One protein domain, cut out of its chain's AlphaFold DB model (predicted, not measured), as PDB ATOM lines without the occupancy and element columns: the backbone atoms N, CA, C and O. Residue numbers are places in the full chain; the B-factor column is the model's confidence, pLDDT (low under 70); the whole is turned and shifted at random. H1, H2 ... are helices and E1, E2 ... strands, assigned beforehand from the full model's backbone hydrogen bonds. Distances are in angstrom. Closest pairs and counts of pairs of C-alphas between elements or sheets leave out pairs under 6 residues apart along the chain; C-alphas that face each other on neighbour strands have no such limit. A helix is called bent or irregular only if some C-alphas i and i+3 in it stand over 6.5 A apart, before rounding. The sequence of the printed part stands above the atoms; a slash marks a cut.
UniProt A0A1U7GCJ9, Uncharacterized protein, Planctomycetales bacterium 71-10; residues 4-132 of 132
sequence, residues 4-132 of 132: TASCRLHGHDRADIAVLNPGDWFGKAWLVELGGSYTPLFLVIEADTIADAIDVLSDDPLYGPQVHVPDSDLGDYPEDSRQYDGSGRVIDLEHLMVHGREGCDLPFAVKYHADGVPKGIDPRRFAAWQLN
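AT A GLANCE: This is residues 4 to 132 of the 132 residues of an uncharacterized protein of Planctomycetales bacterium 71-10 (UniProt A0A1U7GCJ9). One strongly twisted sheet of six strands folds back on itself into two leaves, E5, E3 and E4 facing E1 and E6, with the bent strand E2 as the hinge. H1 packs on the E5, E3 and E4 leaf, H2 lies near E6, and the long unnamed stretch of residues 60 to 95 makes the end of the longest axis that is far from H2. The printed part has 129 residues, with six named strands and two named helices in the order E1 E2 E3 E4 H1 E5 E6 H2; the sheet is mixed, in the order E5 E3 E4 E2 E1 E6. The class is mixed, helices and strands, though under half of the residues are in named elements. The whole is compact, with a radius of gyration of the C-alphas of 15.5 A, and elongated, spanning 50 by 30 by 27 A.

IN THESE COORDINATES: E1 is residues 4 to 9, 15.8 A long, from C-alpha 4 at (237.279, 210.388, 311.359). E2, residues 12 to 19, is 18.7 A long and bends by 65 degrees at residue 16. E3 is residues 29 to 34, 16.0 A, and E4 residues 41 to 46, 16.6 A. E5, residues 96 to 99, spans 9.9 A, and E6, residues 110 to 113, 10.1 A. H1 is residues 50 to 59, 14.4 A, from C-alpha 50 at (246.337, 227.435, 317.243). H2, residues 123 to 130, spans 11.3 A to C-alpha 130 at (249.102, 202.486, 314.403); it is irregular, with C-alphas 124 and 127 7.2 A apart.

HOW THE PARTS SIT: E3 and E4 form an antiparallel hairpin, with N 32 and O 43 at 2.8 A. The edge strand E5 is antiparallel to E3, with N 33 and O 97 at 2.8 A. E2 is parallel to E4, with N 44 and O 18 at 2.8 A. E1 and E2 form a hairpin, with N 7 and O 14 at 2.9 A, and the edge strand E6 is antiparallel to E1, with N 6 and O 111 at 2.9 A. H1 is on the sheet at a height of 9.0 A, and the closest C-alphas of H1 and E4 are those of Ala 53 and Ile 45, 6.0 A apart. E4, H1 and E5 make a split strand-helix-strand unit, two strands running the same way with a helix between them in the chain and E3 between them in the sheet; its crossover is right-handed. H2 is on the sheet at a height of 9.3 A, over none of the strands, and its closest C-alpha pair with E6 is Pro 123 and Tyr 112, 6.2 A. H1 and H2 are apart. In H1 every O i to N i+4 pair is within hydrogen-bond range; in H2 2 of 4 are, beside 3 of 5 O i to N i+3 pairs.

THE WHOLE: The two C-alphas farthest apart are those of Gly 75 and Asn 132, 51.4 A. The link from H1 to E5, 36 residues, is long; in it residues 83 to 84 pair with residues 90 to 91, antiparallel. The printed part has no cut, its mean pLDDT is 94.6, and no printed residue is under 70.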
ATOM      1  N   THR A   4     238.299 209.402 311.012       97.50
ATOM      2  CA  THR A   4     237.279 210.388 311.359       97.50
ATOM      3  C   THR A   4     237.231 210.592 312.863       97.50
ATOM      4  O   THR A   4     237.762 209.795 313.637       97.50
ATOM      5  N   ALA A   5     236.590 211.669 313.292       98.31
ATOM      6  CA  ALA A   5     236.392 211.984 314.688       98.31
ATOM      7  C   ALA A   5     234.916 212.184 315.029       98.31
ATOM      8  O   ALA A   5     234.069 212.487 314.187       98.31
ATOM      9  N   SER A   6     234.627 212.030 316.315       98.19
ATOM     10  CA  SER A   6     233.378 212.454 316.933       98.19
ATOM     11  C   SER A   6     233.657 213.320 318.150       98.19
ATOM     12  O   SER A   6     234.620 213.061 318.879       98.19
ATOM     13  N   CYS A   7     232.778 214.271 318.430       98.06
ATOM     14  CA  CYS A   7     232.864 215.131 319.601       98.06
ATOM     15  C   CYS A   7     231.483 215.653 320.003       98.06
ATOM     16  O   CYS A   7     230.497 215.444 319.297       98.06
ATOM     17  N   ARG A   8     231.419 216.373 321.125       98.00
ATOM     18  CA  ARG A   8     230.224 217.114 321.532       98.00
ATOM     19  C   ARG A   8     230.537 218.605 321.552       98.00
ATOM     20  O   ARG A   8     231.394 219.028 322.321       98.00
ATOM     21  N   LEU A   9     229.844 219.391 320.732       97.00
ATOM     22  CA  LEU A   9     230.001 220.847 320.651       97.00
ATOM     23  C   LEU A   9     228.665 221.519 320.982       97.00
ATOM     24  O   LEU A   9     227.643 221.185 320.388       97.00
ATOM     25  N   HIS A  10     228.662 222.442 321.946       93.69
ATOM     26  CA  HIS A  10     227.460 223.174 322.383       93.69
ATOM     27  C   HIS A  10     226.252 222.275 322.705       93.69
ATOM     28  O   HIS A  10     225.107 222.610 322.429       93.69
ATOM     29  N   GLY A  11     226.504 221.097 323.283       95.12
ATOM     30  CA  GLY A  11     225.457 220.136 323.639       95.12
ATOM     31  C   GLY A  11     225.033 219.193 322.511       95.12
ATOM     32  O   GLY A  11     224.353 218.211 322.818       95.12
ATOM     33  N   HIS A  12     225.496 219.410 321.277       94.38
ATOM     34  CA  HIS A  12     225.201 218.588 320.104       94.38
ATOM     35  C   HIS A  12     226.323 217.592 319.814       94.38
ATOM     36  O   HIS A  12     227.500 217.957 319.804       94.38
ATOM     37  N   ASP A  13     225.950 216.343 319.554       97.44
ATOM     38  CA  ASP A  13     226.892 215.322 319.108       97.44
ATOM     39  C   ASP A  13     227.217 215.521 317.626       97.44
ATOM     40  O   ASP A  13     226.335 215.746 316.794       97.44
ATOM     41  N   ARG A  14     228.505 215.435 317.304       96.56
ATOM     42  CA  ARG A  14     229.041 215.480 315.947       96.56
ATOM     43  C   ARG A  14     229.841 214.207 315.699       96.56
ATOM     44  O   ARG A  14     230.557 213.739 316.586       96.56
ATOM     45  N   ALA A  15     229.717 213.654 314.503       96.56
ATOM     46  CA  ALA A  15     230.387 212.432 314.073       96.56
ATOM     47  C   ALA A  15     230.890 212.589 312.635       96.56
ATOM     48  O   ALA A  15     230.552 213.568 311.970       96.56
ATOM     49  N   ASP A  16     231.698 211.629 312.186       96.19
ATOM     50  CA  ASP A  16     232.255 211.568 310.830       96.19
ATOM     51  C   ASP A  16     233.036 212.825 310.406       96.19
ATOM     52  O   ASP A  16     233.158 213.130 309.219       96.19
ATOM     53  N   ILE A  17     233.606 213.535 311.383       98.06
ATOM     54  CA  ILE A  17     234.431 214.728 311.169       98.06
ATOM     55  C   ILE A  17     235.767 214.282 310.575       98.06
ATOM     56  O   ILE A  17     236.382 213.361 311.107       98.06
ATOM     57  N   ALA A  18     236.231 214.901 309.489       97.81
ATOM     58  CA  ALA A  18     237.539 214.567 308.928       97.81
ATOM     59  C   ALA A  18     238.657 214.940 309.913       97.81
ATOM     60  O   ALA A  18     238.602 216.002 310.529       97.81
ATOM     61  N   VAL A  19     239.650 214.061 310.063       97.94
ATOM     62  CA  VAL A  19     240.849 214.323 310.870       97.94
ATOM     63  C   VAL A  19     242.019 214.553 309.926       97.94
ATOM     64  O   VAL A  19     242.355 213.662 309.142       97.94
ATOM     65  N   LEU A  20     242.615 215.737 309.989       97.81
ATOM     66  CA  LEU A  20     243.889 216.022 309.346       97.81
ATOM     67  C   LEU A  20     245.010 215.446 310.215       97.81
ATOM     68  O   LEU A  20     244.826 215.278 311.420       97.81
ATOM     69  N   ASN A  21     246.121 215.074 309.573       96.56
ATOM     70  CA  ASN A  21     247.379 214.655 310.210       96.56
ATOM     71  C   ASN A  21     247.268 213.791 311.502       96.56
ATOM     72  O   ASN A  21     247.932 214.074 312.504       96.56
ATOM     73  N   PRO A  22     246.438 212.724 311.520       95.94
ATOM     74  CA  PRO A  22     246.159 211.970 312.738       95.94
ATOM     75  C   PRO A  22     247.395 211.201 313.219       95.94
ATOM     76  O   PRO A  22     247.908 210.337 312.507       95.94
ATOM     77  N   GLY A  23     247.802 211.446 314.465       94.75
ATOM     78  CA  GLY A  23     248.977 210.837 315.088       94.75
ATOM     79  C   GLY A  23     250.278 211.630 314.938       94.75
ATOM     80  O   GLY A  23     251.265 211.255 315.573       94.75
ATOM     81  N   ASP A  24     250.288 212.727 314.178       95.69
ATOM     82  CA  ASP A  24     251.511 213.494 313.917       95.69
ATOM     83  C   ASP A  24     251.891 214.420 315.087       95.69
ATOM     84  O   ASP A  24     253.062 214.775 315.229       95.69
ATOM     85  N   TRP A  25     250.941 214.763 315.973       96.06
ATOM     86  CA  TRP A  25     251.172 215.692 317.092       96.06
ATOM     87  C   TRP A  25     250.720 215.126 318.432       96.06
ATOM     88  O   TRP A  25     250.129 215.816 319.267       96.06
ATOM     89  N   PHE A  26     251.016 213.844 318.659       94.81
ATOM     90  CA  PHE A  26     250.756 213.154 319.926       94.81
ATOM     91  C   PHE A  26     249.285 213.230 320.377       94.81
ATOM     92  O   PHE A  26     248.997 213.130 321.571       94.81
ATOM     93  N   GLY A  27     248.343 213.399 319.441       95.62
ATOM     94  CA  GLY A  27     246.924 213.516 319.749       95.62
ATOM     95  C   GLY A  27     246.480 214.883 320.268       95.62
ATOM     96  O   GLY A  27     245.383 214.970 320.824       95.62
ATOM     97  N   LYS A  28     247.285 215.944 320.110       98.00
ATOM     98  CA  LYS A  28     246.873 217.323 320.421       98.00
ATOM     99  C   LYS A  28     245.857 217.825 319.395       98.00
ATOM    100  O   LYS A  28     246.172 218.588 318.491       98.00
ATOM    101  N   ALA A  29     244.626 217.348 319.536       98.44
ATOM    102  CA  ALA A  29     243.539 217.593 318.607       98.44
ATOM    103  C   ALA A  29     242.788 218.901 318.906       98.44
ATOM    104  O   ALA A  29     242.322 219.124 320.028       98.44
ATOM    105  N   TRP A  30     242.605 219.709 317.868       98.69
ATOM    106  CA  TRP A  30     241.770 220.904 317.812       98.69
ATOM    107  C   TRP A  30     240.521 220.615 316.985       98.69
ATOM    108  O   TRP A  30     240.604 219.898 315.989       98.69
ATOM    109  N   LEU A  31     239.370 221.176 317.361       98.69
ATOM    110  CA  LEU A  31     238.201 221.185 316.481       98.69
ATOM    111  C   LEU A  31     238.168 222.525 315.748       98.69
ATOM    112  O   LEU A  31     238.016 223.569 316.371       98.69
ATOM    113  N   VAL A  32     238.277 222.482 314.429       98.44
ATOM    114  CA  VAL A  32     238.201 223.648 313.557       98.44
ATOM    115  C   VAL A  32     236.831 223.698 312.897       98.44
ATOM    116  O   VAL A  32     236.331 222.693 312.389       98.44
ATOM    117  N   GLU A  33     236.216 224.872 312.926       97.50
ATOM    118  CA  GLU A  33     234.948 225.175 312.283       97.50
ATOM    119  C   GLU A  33     235.171 226.257 311.229       97.50
ATOM    120  O   GLU A  33     235.632 227.353 311.539       97.50
ATOM    121  N   LEU A  34     234.826 225.935 309.987       96.44
ATOM    122  CA  LEU A  34     234.793 226.857 308.862       96.44
ATOM    123  C   LEU A  34     233.335 227.223 308.582       96.44
ATOM    124  O   LEU A  34     232.527 226.381 308.171       96.44
ATOM    125  N   GLY A  35     232.999 228.479 308.864       93.94
ATOM    126  CA  GLY A  35     231.701 229.087 308.602       93.94
ATOM    127  C   GLY A  35     231.535 229.525 307.144       93.94
ATOM    128  O   GLY A  35     231.985 228.856 306.219       93.94
ATOM    129  N   GLY A  36     230.824 230.635 306.924       86.31
ATOM    130  CA  GLY A  36     230.680 231.256 305.596       86.31
ATOM    131  C   GLY A  36     229.748 230.530 304.613       86.31
ATOM    132  O   GLY A  36     229.479 231.034 303.526       86.31
ATOM    133  N   SER A  37     229.198 229.371 304.986       85.38
ATOM    134  CA  SER A  37     228.249 228.605 304.170       85.38
ATOM    135  C   SER A  37     226.985 228.228 304.952       85.38
ATOM    136  O   SER A  37     226.896 228.434 306.163       85.38
ATOM    137  N   TYR A  38     225.976 227.680 304.261       87.75
ATOM    138  CA  TYR A  38     224.702 227.279 304.881       87.75
ATOM    139  C   TYR A  38     224.879 226.226 305.992       87.75
ATOM    140  O   TYR A  38     224.115 226.214 306.957       87.75
ATOM    141  N   THR A  39     225.900 225.373 305.874       90.62
ATOM    142  CA  THR A  39     226.253 224.361 306.875       90.62
ATOM    143  C   THR A  39     227.749 224.457 307.161       90.62
ATOM    144  O   THR A  39     228.524 224.177 306.248       90.62
ATOM    145  N   PRO A  40     228.175 224.780 308.396       93.75
ATOM    146  CA  PRO A  40     229.595 224.887 308.705       93.75
ATOM    147  C   PRO A  40     230.329 223.565 308.469       93.75
ATOM    148  O   PRO A  40     229.821 222.484 308.796       93.75
ATOM    149  N   LEU A  41     231.537 223.662 307.923       95.75
ATOM    150  CA  LEU A  41     232.454 222.543 307.775       95.75
ATOM    151  C   LEU A  41     233.241 222.376 309.077       95.75
ATOM    152  O   LEU A  41     233.799 223.333 309.601       95.75
ATOM    153  N   PHE A  42     233.299 221.148 309.591       97.88
ATOM    154  CA  PHE A  42     234.090 220.811 310.771       97.88
ATOM    155  C   PHE A  42     235.254 219.912 310.379       97.88
ATOM    156  O   PHE A  42     235.069 218.943 309.639       97.88
ATOM    157  N   LEU A  43     236.426 220.207 310.931       98.44
ATOM    158  CA  LEU A  43     237.655 219.436 310.789       98.44
ATOM    159  C   LEU A  43     238.258 219.220 312.175       98.44
ATOM    160  O   LEU A  43     238.101 220.051 313.067       98.44
ATOM    161  N   VAL A  44     238.956 218.109 312.370       98.69
ATOM    162  CA  VAL A  44     239.856 217.936 313.509       98.69
ATOM    163  C   VAL A  44     241.282 218.001 313.001       98.69
ATOM    164  O   VAL A  44     241.596 217.352 312.011       98.69
ATOM    165  N   ILE A  45     242.129 218.777 313.667       98.62
ATOM    166  CA  ILE A  45     243.523 218.982 313.271       98.62
ATOM    167  C   ILE A  45     244.412 218.714 314.473       98.62
ATOM    168  O   ILE A  45     244.135 219.206 315.568       98.62
ATOM    169  N   GLU A  46     245.464 217.925 314.289       98.31
ATOM    170  CA  GLU A  46     246.499 217.746 315.299       98.31
ATOM    171  C   GLU A  46     247.575 218.825 315.160       98.31
ATOM    172  O   GLU A  46     248.138 219.001 314.085       98.31
ATOM    173  N   ALA A  47     247.845 219.574 316.232       97.69
ATOM    174  CA  ALA A  47     248.827 220.659 316.220       97.69
ATOM    175  C   ALA A  47     249.223 221.090 317.643       97.69
ATOM    176  O   ALA A  47     248.452 220.899 318.589       97.69
ATOM    177  N   ASP A  48     250.398 221.703 317.817       96.88
ATOM    178  CA  ASP A  48     250.860 222.157 319.141       96.88
ATOM    179  C   ASP A  48     250.150 223.438 319.610       96.88
ATOM    180  O   ASP A  48     249.741 223.536 320.772       96.88
ATOM    181  N   THR A  49     249.948 224.384 318.691       96.88
ATOM    182  CA  THR A  49     249.296 225.679 318.931       96.88
ATOM    183  C   THR A  49     248.138 225.929 317.963       96.88
ATOM    184  O   THR A  49     247.935 225.183 317.002       96.88
ATOM    185  N   ILE A  50     247.371 227.002 318.197       97.00
ATOM    186  CA  ILE A  50     246.337 227.435 317.243       97.00
ATOM    187  C   ILE A  50     246.965 227.836 315.900       97.00
ATOM    188  O   ILE A  50     246.408 227.512 314.854       97.00
ATOM    189  N   ALA A  51     248.120 228.509 315.924       95.44
ATOM    190  CA  ALA A  51     248.827 228.915 314.710       95.44
ATOM    191  C   ALA A  51     249.255 227.695 313.881       95.44
ATOM    192  O   ALA A  51     248.952 227.633 312.694       95.44
ATOM    193  N   ASP A  52     249.830 226.676 314.529       96.56
ATOM    194  CA  ASP A  52     250.208 225.431 313.851       96.56
ATOM    195  C   ASP A  52     248.984 224.714 313.249       96.56
ATOM    196  O   ASP A  52     249.064 224.148 312.162       96.56
ATOM    197  N   ALA A  53     247.826 224.747 313.925       97.56
ATOM    198  CA  ALA A  53     246.594 224.166 313.387       97.56
ATOM    199  C   ALA A  53     246.115 224.896 312.120       97.56
ATOM    200  O   ALA A  53     245.594 224.259 311.203       97.56
ATOM    201  N   ILE A  54     246.290 226.220 312.067       97.56
ATOM    202  CA  ILE A  54     245.970 227.045 310.897       97.56
ATOM    203  C   ILE A  54     246.945 226.757 309.756       97.56
ATOM    204  O   ILE A  54     246.498 226.609 308.622       97.56
ATOM    205  N   ASP A  55     248.239 226.610 310.036       96.94
ATOM    206  CA  ASP A  55     249.227 226.242 309.017       96.94
ATOM    207  C   ASP A  55     248.930 224.852 308.431       96.94
ATOM    208  O   ASP A  55     248.870 224.700 307.212       96.94
ATOM    209  N   VAL A  56     248.622 223.859 309.276       97.56
ATOM    210  CA  VAL A  56     248.211 222.520 308.814       97.56
ATOM    211  C   VAL A  56     246.938 222.583 307.966       97.56
ATOM    212  O   VAL A  56     246.851 221.893 306.950       97.56
ATOM    213  N   LEU A  57     245.951 223.400 308.352       98.00
ATOM    214  CA  LEU A  57     244.758 223.624 307.534       98.00
ATOM    215  C   LEU A  57     245.121 224.244 306.181       98.00
ATOM    216  O   LEU A  57     244.648 223.771 305.151       98.00
ATOM    217  N   SER A  58     245.936 225.298 306.192       97.81
ATOM    218  CA  SER A  58     246.328 226.051 305.000       97.81
ATOM    219  C   SER A  58     247.109 225.189 304.001       97.81
ATOM    220  O   SER A  58     246.960 225.343 302.785       97.81
ATOM    221  N   ASP A  59     247.919 224.256 304.500       97.38
ATOM    222  CA  ASP A  59     248.705 223.326 303.689       97.38
ATOM    223  C   ASP A  59     247.904 222.127 303.165       97.38
ATOM    224  O   ASP A  59     248.365 221.439 302.247       97.38
ATOM    225  N   ASP A  60     246.702 221.869 303.690       97.19
ATOM    226  CA  ASP A  60     245.881 220.766 303.205       97.19
ATOM    227  C   ASP A  60     245.372 221.052 301.776       97.19
ATOM    228  O   ASP A  60     244.712 222.062 301.528       97.19
ATOM    229  N   PRO A  61     245.621 220.162 300.799       96.06
ATOM    230  CA  PRO A  61     245.274 220.424 299.404       96.06
ATOM    231  C   PRO A  61     243.762 220.441 299.132       96.06
ATOM    232  O   PRO A  61     243.340 220.953 298.096       96.06
ATOM    233  N   LEU A  62     242.947 219.846 300.009       96.25
ATOM    234  CA  LEU A  62     241.494 219.797 299.863       96.25
ATOM    235  C   LEU A  62     240.815 220.949 300.610       96.25
ATOM    236  O   LEU A  62     239.862 221.532 300.092       96.25
ATOM    237  N   TYR A  63     241.284 221.258 301.819       96.50
ATOM    238  CA  TYR A  63     240.639 222.210 302.721       96.50
ATOM    239  C   TYR A  63     241.339 223.570 302.792       96.50
ATOM    240  O   TYR A  63     240.654 224.566 303.009       96.50
ATOM    241  N   GLY A  64     242.644 223.651 302.532       96.38
ATOM    242  CA  GLY A  64     243.407 224.903 302.497       96.38
ATOM    243  C   GLY A  64     242.820 225.970 301.567       96.38
ATOM    244  O   GLY A  64     242.656 227.108 302.006       96.38
ATOM    245  N   PRO A  65     242.355 225.632 300.344       95.19
ATOM    246  CA  PRO A  65     241.706 226.607 299.465       95.19
ATOM    247  C   PRO A  65     240.452 227.281 300.046       95.19
ATOM    248  O   PRO A  65     239.988 228.258 299.473       95.19
ATOM    249  N   GLN A  66     239.878 226.774 301.145       94.50
ATOM    250  CA  GLN A  66     238.748 227.413 301.833       94.50
ATOM    251  C   GLN A  66     239.162 228.645 302.650       94.50
ATOM    252  O   GLN A  66     238.299 229.447 302.989       94.50
ATOM    253  N   VAL A  67     240.447 228.772 302.998       96.00
ATOM    254  CA  VAL A  67     240.987 229.891 303.789       96.00
ATOM    255  C   VAL A  67     241.993 230.732 303.009       96.00
ATOM    256  O   VAL A  67     242.476 231.729 303.528       96.00
ATOM    257  N   HIS A  68     242.341 230.359 301.776       96.62
ATOM    258  CA  HIS A  68     243.231 231.157 300.927       96.62
ATOM    259  C   HIS A  68     242.464 232.289 300.253       96.62
ATOM    260  O   HIS A  68     241.410 232.059 299.662       96.62
ATOM    261  N   VAL A  69     243.039 233.490 300.265       96.19
ATOM    262  CA  VAL A  69     242.547 234.599 299.442       96.19
ATOM    263  C   VAL A  69     243.091 234.430 298.019       96.19
ATOM    264  O   VAL A  69     244.313 234.382 297.848       96.19
ATOM    265  N   PRO A  70     242.237 234.345 296.983       94.25
ATOM    266  CA  PRO A  70     242.695 234.282 295.600       94.25
ATOM    267  C   PRO A  70     243.452 235.548 295.185       94.25
ATOM    268  O   PRO A  70     243.084 236.655 295.571       94.25
ATOM    269  N   ASP A  71     244.447 235.411 294.302       93.56
ATOM    270  CA  ASP A  71     245.228 236.547 293.782       93.56
ATOM    271  C   ASP A  71     244.352 237.663 293.182       93.56
ATOM    272  O   ASP A  71     244.694 238.843 293.277       93.56
ATOM    273  N   SER A  72     243.217 237.299 292.572       95.75
ATOM    274  CA  SER A  72     242.254 238.252 292.001       95.75
ATOM    275  C   SER A  72     241.589 239.147 293.044       95.75
ATOM    276  O   SER A  72     241.170 240.252 292.703       95.75
ATOM    277  N   ASP A  73     241.529 238.680 294.289       94.81
ATOM    278  CA  ASP A  73     240.746 239.274 295.369       94.81
ATOM    279  C   ASP A  73     241.664 239.957 296.401       94.81
ATOM    280  O   ASP A  73     241.204 240.655 297.298       94.81
ATOM    281  N   LEU A  74     242.993 239.861 296.233       94.56
ATOM    282  CA  LEU A  74     243.985 240.530 297.088       94.56
ATOM    283  C   LEU A  74     243.811 242.052 297.162       94.56
ATOM    284  O   LEU A  74     244.283 242.675 298.116       94.56
ATOM    285  N   GLY A  75     243.164 242.660 296.163       93.88
ATOM    286  CA  GLY A  75     242.829 244.085 296.163       93.88
ATOM    287  C   GLY A  75     241.856 244.485 297.277       93.88
ATOM    288  O   GLY A  75     241.909 245.629 297.728       93.88
ATOM    289  N   ASP A  76     241.039 243.545 297.756       92.06
ATOM    290  CA  ASP A  76     240.064 243.764 298.829       92.06
ATOM    291  C   ASP A  76     240.684 243.619 300.231       92.06
ATOM    292  O   ASP A  76     240.065 243.995 301.225       92.06
ATOM    293  N   TYR A  77     241.935 243.148 300.314       92.19
ATOM    294  CA  TYR A  77     242.682 242.964 301.560       92.19
ATOM    295  C   TYR A  77     243.862 243.947 301.617       92.19
ATOM    296  O   TYR A  77     244.909 243.682 301.005       92.19
ATOM    297  N   PRO A  78     243.742 245.073 302.353       91.75
ATOM    298  CA  PRO A  78     244.833 246.026 302.541       91.75
ATOM    299  C   PRO A  78     246.092 245.345 303.077       91.75
ATOM    300  O   PRO A  78     246.018 244.568 304.031       91.75
ATOM    301  N   GLU A  79     247.250 245.634 302.475       90.88
ATOM    302  CA  GLU A  79     248.514 244.937 302.768       90.88
ATOM    303  C   GLU A  79     248.910 244.964 304.249       90.88
ATOM    304  O   GLU A  79     249.461 243.988 304.751       90.88
ATOM    305  N   ASP A  80     248.593 246.052 304.949       92.50
ATOM    306  CA  ASP A  80     248.861 246.270 306.371       92.50
ATOM    307  C   ASP A  80     247.923 245.496 307.313       92.50
ATOM    308  O   ASP A  80     248.190 245.411 308.511       92.50
ATOM    309  N   SER A  81     246.855 244.905 306.773       89.31
ATOM    310  CA  SER A  81     245.891 244.070 307.502       89.31
ATOM    311  C   SER A  81     245.915 242.590 307.111       89.31
ATOM    312  O   SER A  81     245.206 241.790 307.722       89.31
ATOM    313  N   ARG A  82     246.719 242.206 306.109       93.69
ATOM    314  CA  ARG A  82     246.803 240.817 305.641       93.69
ATOM    315  C   ARG A  82     247.383 239.906 306.714       93.69
ATOM    316  O   ARG A  82     248.338 240.254 307.409       93.69
ATOM    317  N   GLN A  83     246.837 238.702 306.776       93.75
ATOM    318  CA  GLN A  83     247.418 237.590 307.510       93.75
ATOM    319  C   GLN A  83     248.052 236.629 306.515       93.75
ATOM    320  O   GLN A  83     247.568 236.486 305.391       93.75
ATOM    321  N   TYR A  84     249.146 236.001 306.930       94.69
ATOM    322  CA  TYR A  84     249.914 235.096 306.091       94.69
ATOM    323  C   TYR A  84     250.092 233.770 306.810       94.69
ATOM    324  O   TYR A  84     250.333 233.758 308.018       94.69
ATOM    325  N   ASP A  85     249.994 232.679 306.062       93.38
ATOM    326  CA  ASP A  85     250.417 231.370 306.551       93.38
ATOM    327  C   ASP A  85     251.949 231.220 306.526       93.38
ATOM    328  O   ASP A  85     252.678 232.090 306.029       93.38
ATOM    329  N   GLY A  86     252.453 230.085 307.019       86.44
ATOM    330  CA  GLY A  86     253.884 229.763 307.011       86.44
ATOM    331  C   GLY A  86     254.552 229.740 305.623       86.44
ATOM    332  O   GLY A  86     255.778 229.827 305.534       86.44
ATOM    333  N   SER A  87     253.772 229.673 304.537       90.88
ATOM    334  CA  SER A  87     254.248 229.711 303.147       90.88
ATOM    335  C   SER A  87     254.174 231.107 302.511       90.88
ATOM    336  O   SER A  87     254.609 231.286 301.371       90.88
ATOM    337  N   GLY A  88     253.647 232.106 303.225       92.62
ATOM    338  CA  GLY A  88     253.480 233.472 302.734       92.62
ATOM    339  C   GLY A  88     252.247 233.687 301.849       92.62
ATOM    340  O   GLY A  88     252.171 234.718 301.178       92.62
ATOM    341  N   ARG A  89     251.284 232.755 301.826       95.19
ATOM    342  CA  ARG A  89     249.984 232.958 301.163       95.19
ATOM    343  C   ARG A  89     249.089 233.803 302.058       95.19
ATOM    344  O   ARG A  89     249.107 233.638 303.275       95.19
ATOM    345  N   VAL A  90     248.296 234.687 301.459       97.06
ATOM    346  CA  VAL A  90     247.308 235.474 302.206       97.06
ATOM    347  C   VAL A  90     246.151 234.567 302.598       97.06
ATOM    348  O   VAL A  90     245.577 233.887 301.743       97.06
ATOM    349  N   ILE A  91     245.818 234.568 303.884       96.94
ATOM    350  CA  ILE A  91     244.727 233.771 304.439       96.94
ATOM    351  C   ILE A  91     243.613 234.662 304.986       96.94
ATOM    352  O   ILE A  91     243.875 235.712 305.577       96.94
ATOM    353  N   ASP A  92     242.376 234.218 304.793       95.06
ATOM    354  CA  ASP A  92     241.180 234.798 305.385       95.06
ATOM    355  C   ASP A  92     240.675 233.909 306.521       95.06
ATOM    356  O   ASP A  92     240.316 232.743 306.331       95.06
ATOM    357  N   LEU A  93     240.658 234.482 307.722       94.19
ATOM    358  CA  LEU A  93     240.229 233.817 308.943       94.19
ATOM    359  C   LEU A  93     238.893 234.358 309.482       94.19
ATOM    360  O   LEU A  93     238.491 233.954 310.572       94.19
ATOM    361  N   GLU A  94     238.182 235.238 308.761       91.62
ATOM    362  CA  GLU A  94     236.932 235.861 309.242       91.62
ATOM    363  C   GLU A  94     235.856 234.819 309.598       91.62
ATOM    364  O   GLU A  94     235.044 235.016 310.507       91.62
ATOM    365  N   HIS A  95     235.861 233.677 308.911       94.25
ATOM    366  CA  HIS A  95     234.917 232.583 309.129       94.25
ATOM    367  C   HIS A  95     235.526 231.366 309.835       94.25
ATOM    368  O   HIS A  95     234.875 230.320 309.907       94.25
ATOM    369  N   LEU A  96     236.748 231.486 310.356       96.94
ATOM    370  CA  LEU A  96     237.432 230.416 311.069       96.94
ATOM    371  C   LEU A  96     237.185 230.524 312.578       96.94
ATOM    372  O   LEU A  96     237.507 231.529 313.212       96.94
ATOM    373  N   MET A  97     236.718 229.436 313.185       97.56
ATOM    374  CA  MET A  97     236.710 229.270 314.637       97.56
ATOM    375  C   MET A  97     237.541 228.046 315.022       97.56
ATOM    376  O   MET A  97     237.314 226.942 314.528       97.56
ATOM    377  N   VAL A  98     238.477 228.230 315.953       97.88
ATOM    378  CA  VAL A  98     239.282 227.142 316.521       97.88
ATOM    379  C   VAL A  98     238.813 226.874 317.945       97.88
ATOM    380  O   VAL A  98     238.926 227.717 318.834       97.88
ATOM    381  N   HIS A  99     238.268 225.683 318.163       98.25
ATOM    382  CA  HIS A  99     237.778 225.235 319.456       98.25
ATOM    383  C   HIS A  99     238.855 224.415 320.158       98.25
ATOM    384  O   HIS A  99     239.341 223.410 319.634       98.25
ATOM    385  N   GLY A 100     239.186 224.815 321.382       96.88
ATOM    386  CA  GLY A 100     240.145 224.122 322.230       96.88
ATOM    387  C   GLY A 100     240.790 225.062 323.237       96.88
ATOM    388  O   GLY A 100     240.380 226.214 323.390       96.88
ATOM    389  N   ARG A 101     241.804 224.564 323.941       97.25
ATOM    390  CA  ARG A 101     242.602 225.352 324.879       97.25
ATOM    391  C   ARG A 101     244.088 225.080 324.673       97.25
ATOM    392  O   ARG A 101     244.522 223.935 324.776       97.25
ATOM    393  N   GLU A 102     244.861 226.143 324.465       95.50
ATOM    394  CA  GLU A 102     246.323 226.061 324.366       95.50
ATOM    395  C   GLU A 102     246.973 225.560 325.663       95.50
ATOM    396  O   GLU A 102     246.429 225.695 326.766       95.50
ATOM    397  N   GLY A 103     248.160 224.962 325.521       94.12
ATOM    398  CA  GLY A 103     248.936 224.429 326.642       94.12
ATOM    399  C   GLY A 103     248.333 223.176 327.292       94.12
ATOM    400  O   GLY A 103     248.658 222.873 328.438       94.12
ATOM    401  N   CYS A 104     247.441 222.466 326.595       94.06
ATOM    402  CA  CYS A 104     246.819 221.222 327.053       94.06
ATOM    403  C   CYS A 104     247.260 220.030 326.189       94.06
ATOM    404  O   CYS A 104     247.437 220.168 324.983       94.06
ATOM    405  N   ASP A 105     247.356 218.838 326.788       94.00
ATOM    406  CA  ASP A 105     247.711 217.602 326.060       94.00
ATOM    407  C   ASP A 105     246.621 217.137 325.080       94.00
ATOM    408  O   ASP A 105     246.879 216.337 324.188       94.00
ATOM    409  N   LEU A 106     245.385 217.596 325.281       96.81
ATOM    410  CA  LEU A 106     244.250 217.381 324.389       96.81
ATOM    411  C   LEU A 106     243.452 218.696 324.332       96.81
ATOM    412  O   LEU A 106     242.587 218.899 325.191       96.81
ATOM    413  N   PRO A 107     243.774 219.609 323.396       98.12
ATOM    414  CA  PRO A 107     243.170 220.937 323.320       98.12
ATOM    415  C   PRO A 107     241.646 220.903 323.233       98.12
ATOM    416  O   PRO A 107     240.979 221.669 323.933       98.12
ATOM    417  N   PHE A 108     241.088 219.987 322.440       98.38
ATOM    418  CA  PHE A 108     239.656 219.742 322.344       98.38
ATOM    419  C   PHE A 108     239.322 218.256 322.501       98.38
ATOM    420  O   PHE A 108     239.965 217.373 321.937       98.38
ATOM    421  N   ALA A 109     238.276 217.962 323.277       97.69
ATOM    422  CA  ALA A 109     237.870 216.591 323.552       97.69
ATOM    423  C   ALA A 109     237.190 215.952 322.329       97.69
ATOM    424  O   ALA A 109     236.018 216.209 322.038       97.69
ATOM    425  N   VAL A 110     237.915 215.061 321.656       98.06
ATOM    426  CA  VAL A 110     237.433 214.268 320.519       98.06
ATOM    427  C   VAL A 110     237.731 212.783 320.719       98.06
ATOM    428  O   VAL A 110     238.485 212.387 321.608       98.06
ATOM    429  N   LYS A 111     237.124 211.945 319.881       97.94
ATOM    430  CA  LYS A 111     237.441 210.518 319.773       97.94
ATOM    431  C   LYS A 111     237.645 210.156 318.317       97.94
ATOM    432  O   LYS A 111     236.810 210.549 317.503       97.94
ATOM    433  N   TYR A 112     238.692 209.399 318.010       97.44
ATOM    434  CA  TYR A 112     238.978 208.946 316.651       97.44
ATOM    435  C   TYR A 112     238.320 207.610 316.333       97.44
ATOM    436  O   TYR A 112     238.098 206.763 317.204       97.44
ATOM    437  N   HIS A 113     238.049 207.430 315.048       96.12
ATOM    438  CA  HIS A 113     237.467 206.242 314.451       96.12
ATOM    439  C   HIS A 113     238.186 205.955 313.138       96.12
ATOM    440  O   HIS A 113     238.403 206.853 312.328       96.12
ATOM    441  N   ALA A 114     238.548 204.697 312.925       92.12
ATOM    442  CA  ALA A 114     238.986 204.190 311.634       92.12
ATOM    443  C   ALA A 114     238.761 202.674 311.586       92.12
ATOM    444  O   ALA A 114     238.497 202.042 312.615       92.12
ATOM    445  N   ASP A 115     238.864 202.086 310.398       88.00
ATOM    446  CA  ASP A 115     238.688 200.647 310.220       88.00
ATOM    447  C   ASP A 115     239.708 199.860 311.056       88.00
ATOM    448  O   ASP A 115     240.908 200.116 311.012       88.00
ATOM    449  N   GLY A 116     239.222 198.901 311.849       82.81
ATOM    450  CA  GLY A 116     240.057 198.087 312.741       82.81
ATOM    451  C   GLY A 116     240.444 198.756 314.068       82.81
ATOM    452  O   GLY A 116     240.992 198.080 314.939       82.81
ATOM    453  N   VAL A 117     240.117 200.036 314.272       81.75
ATOM    454  CA  VAL A 117     240.363 200.749 315.535       81.75
ATOM    455  C   VAL A 117     239.252 200.432 316.546       81.75
ATOM    456  O   VAL A 117     238.073 200.389 316.175       81.75
ATOM    457  N   PRO A 118     239.566 200.252 317.847       80.25
ATOM    458  CA  PRO A 118     238.550 200.247 318.896       80.25
ATOM    459  C   PRO A 118     237.639 201.476 318.795       80.25
ATOM    460  O   PRO A 118     238.116 202.591 318.603       80.25
ATOM    461  N   LYS A 119     236.321 201.295 318.945       84.50
ATOM    462  CA  LYS A 119     235.362 202.400 318.796       84.50
ATOM    463  C   LYS A 119     235.710 203.571 319.720       84.50
ATOM    464  O   LYS A 119     235.632 203.435 320.942       84.50
ATOM    465  N   GLY A 120     236.007 204.724 319.123       90.31
ATOM    466  CA  GLY A 120     236.283 205.969 319.829       90.31
ATOM    467  C   GLY A 120     237.585 205.952 320.628       90.31
ATOM    468  O   GLY A 120     237.545 206.114 321.850       90.31
ATOM    469  N   ILE A 121     238.719 205.776 319.948       95.25
ATOM    470  CA  ILE A 121     240.048 205.844 320.568       95.25
ATOM    471  C   ILE A 121     240.398 207.288 320.967       95.25
ATOM    472  O   ILE A 121     240.024 208.249 320.295       95.25
ATOM    473  N   ASP A 122     241.109 207.432 322.086       96.44
ATOM    474  CA  ASP A 122     241.712 208.700 322.510       96.44
ATOM    475  C   ASP A 122     242.819 209.091 321.510       96.44
ATOM    476  O   ASP A 122     243.709 208.262 321.281       96.44
ATOM    477  N   PRO A 123     242.806 210.312 320.937       96.81
ATOM    478  CA  PRO A 123     243.828 210.765 319.988       96.81
ATOM    479  C   PRO A 123     245.261 210.543 320.477       96.81
ATOM    480  O   PRO A 123     246.123 210.099 319.724       96.81
ATOM    481  N   ARG A 124     245.510 210.721 321.780       96.38
ATOM    482  CA  ARG A 124     246.848 210.588 322.386       96.38
ATOM    483  C   ARG A 124     247.376 209.155 322.392       96.38
ATOM    484  O   ARG A 124     248.527 208.904 322.734       96.38
ATOM    485  N   ARG A 125     246.524 208.187 322.056       95.25
ATOM    486  CA  ARG A 125     246.868 206.764 321.932       95.25
ATOM    487  C   ARG A 125     246.880 206.292 320.481       95.25
ATOM    488  O   ARG A 125     247.231 205.140 320.239       95.25
ATOM    489  N   PHE A 126     246.497 207.146 319.534       93.88
ATOM    490  CA  PHE A 126     246.305 206.759 318.142       93.88
ATOM    491  C   PHE A 126     247.623 206.402 317.446       93.88
ATOM    492  O   PHE A 126     247.737 205.295 316.924       93.88
ATOM    493  N   ALA A 127     248.642 207.263 317.536       89.62
ATOM    494  CA  ALA A 127     249.958 207.007 316.937       89.62
ATOM    495  C   ALA A 127     250.585 205.695 317.440       89.62
ATOM    496  O   ALA A 127     251.094 204.889 316.665       89.62
ATOM    497  N   ALA A 128     250.486 205.431 318.747       88.06
ATOM    498  CA  ALA A 128     250.963 204.181 319.332       88.06
ATOM    499  C   ALA A 128     250.168 202.964 318.832       88.06
ATOM    500  O   ALA A 128     250.749 201.907 318.607       88.06
ATOM    501  N   TRP A 129     248.851 203.091 318.648       87.69
ATOM    502  CA  TRP A 129     248.027 202.019 318.088       87.69
ATOM    503  C   TRP A 129     248.411 201.695 316.639       87.69
ATOM    504  O   TRP A 129     248.487 200.523 316.305       87.69
ATOM    505  N   GLN A 130     248.726 202.696 315.811       84.44
ATOM    506  CA  GLN A 130     249.102 202.486 314.403       84.44
ATOM    507  C   GLN A 130     250.389 201.665 314.212       84.44
ATOM    508  O   GLN A 130     250.613 201.132 313.128       84.44
ATOM    509  N   LEU A 131     251.241 201.594 315.236       82.81
ATOM    510  CA  LEU A 131     252.512 200.869 315.205       82.81
ATOM    511  C   LEU A 131     252.404 199.413 315.697       82.81
ATOM    512  O   LEU A 131     253.410 198.703 315.659       82.81
ATOM    513  N   ASN A 132     251.230 198.985 316.177       75.25
ATOM    514  CA  ASN A 132     250.962 197.627 316.672       75.25
ATOM    515  C   ASN A 132     250.116 196.823 315.682       75.25
ATOM    516  O   ASN A 132     250.341 195.594 315.607       75.25
TER     517      ASN A 132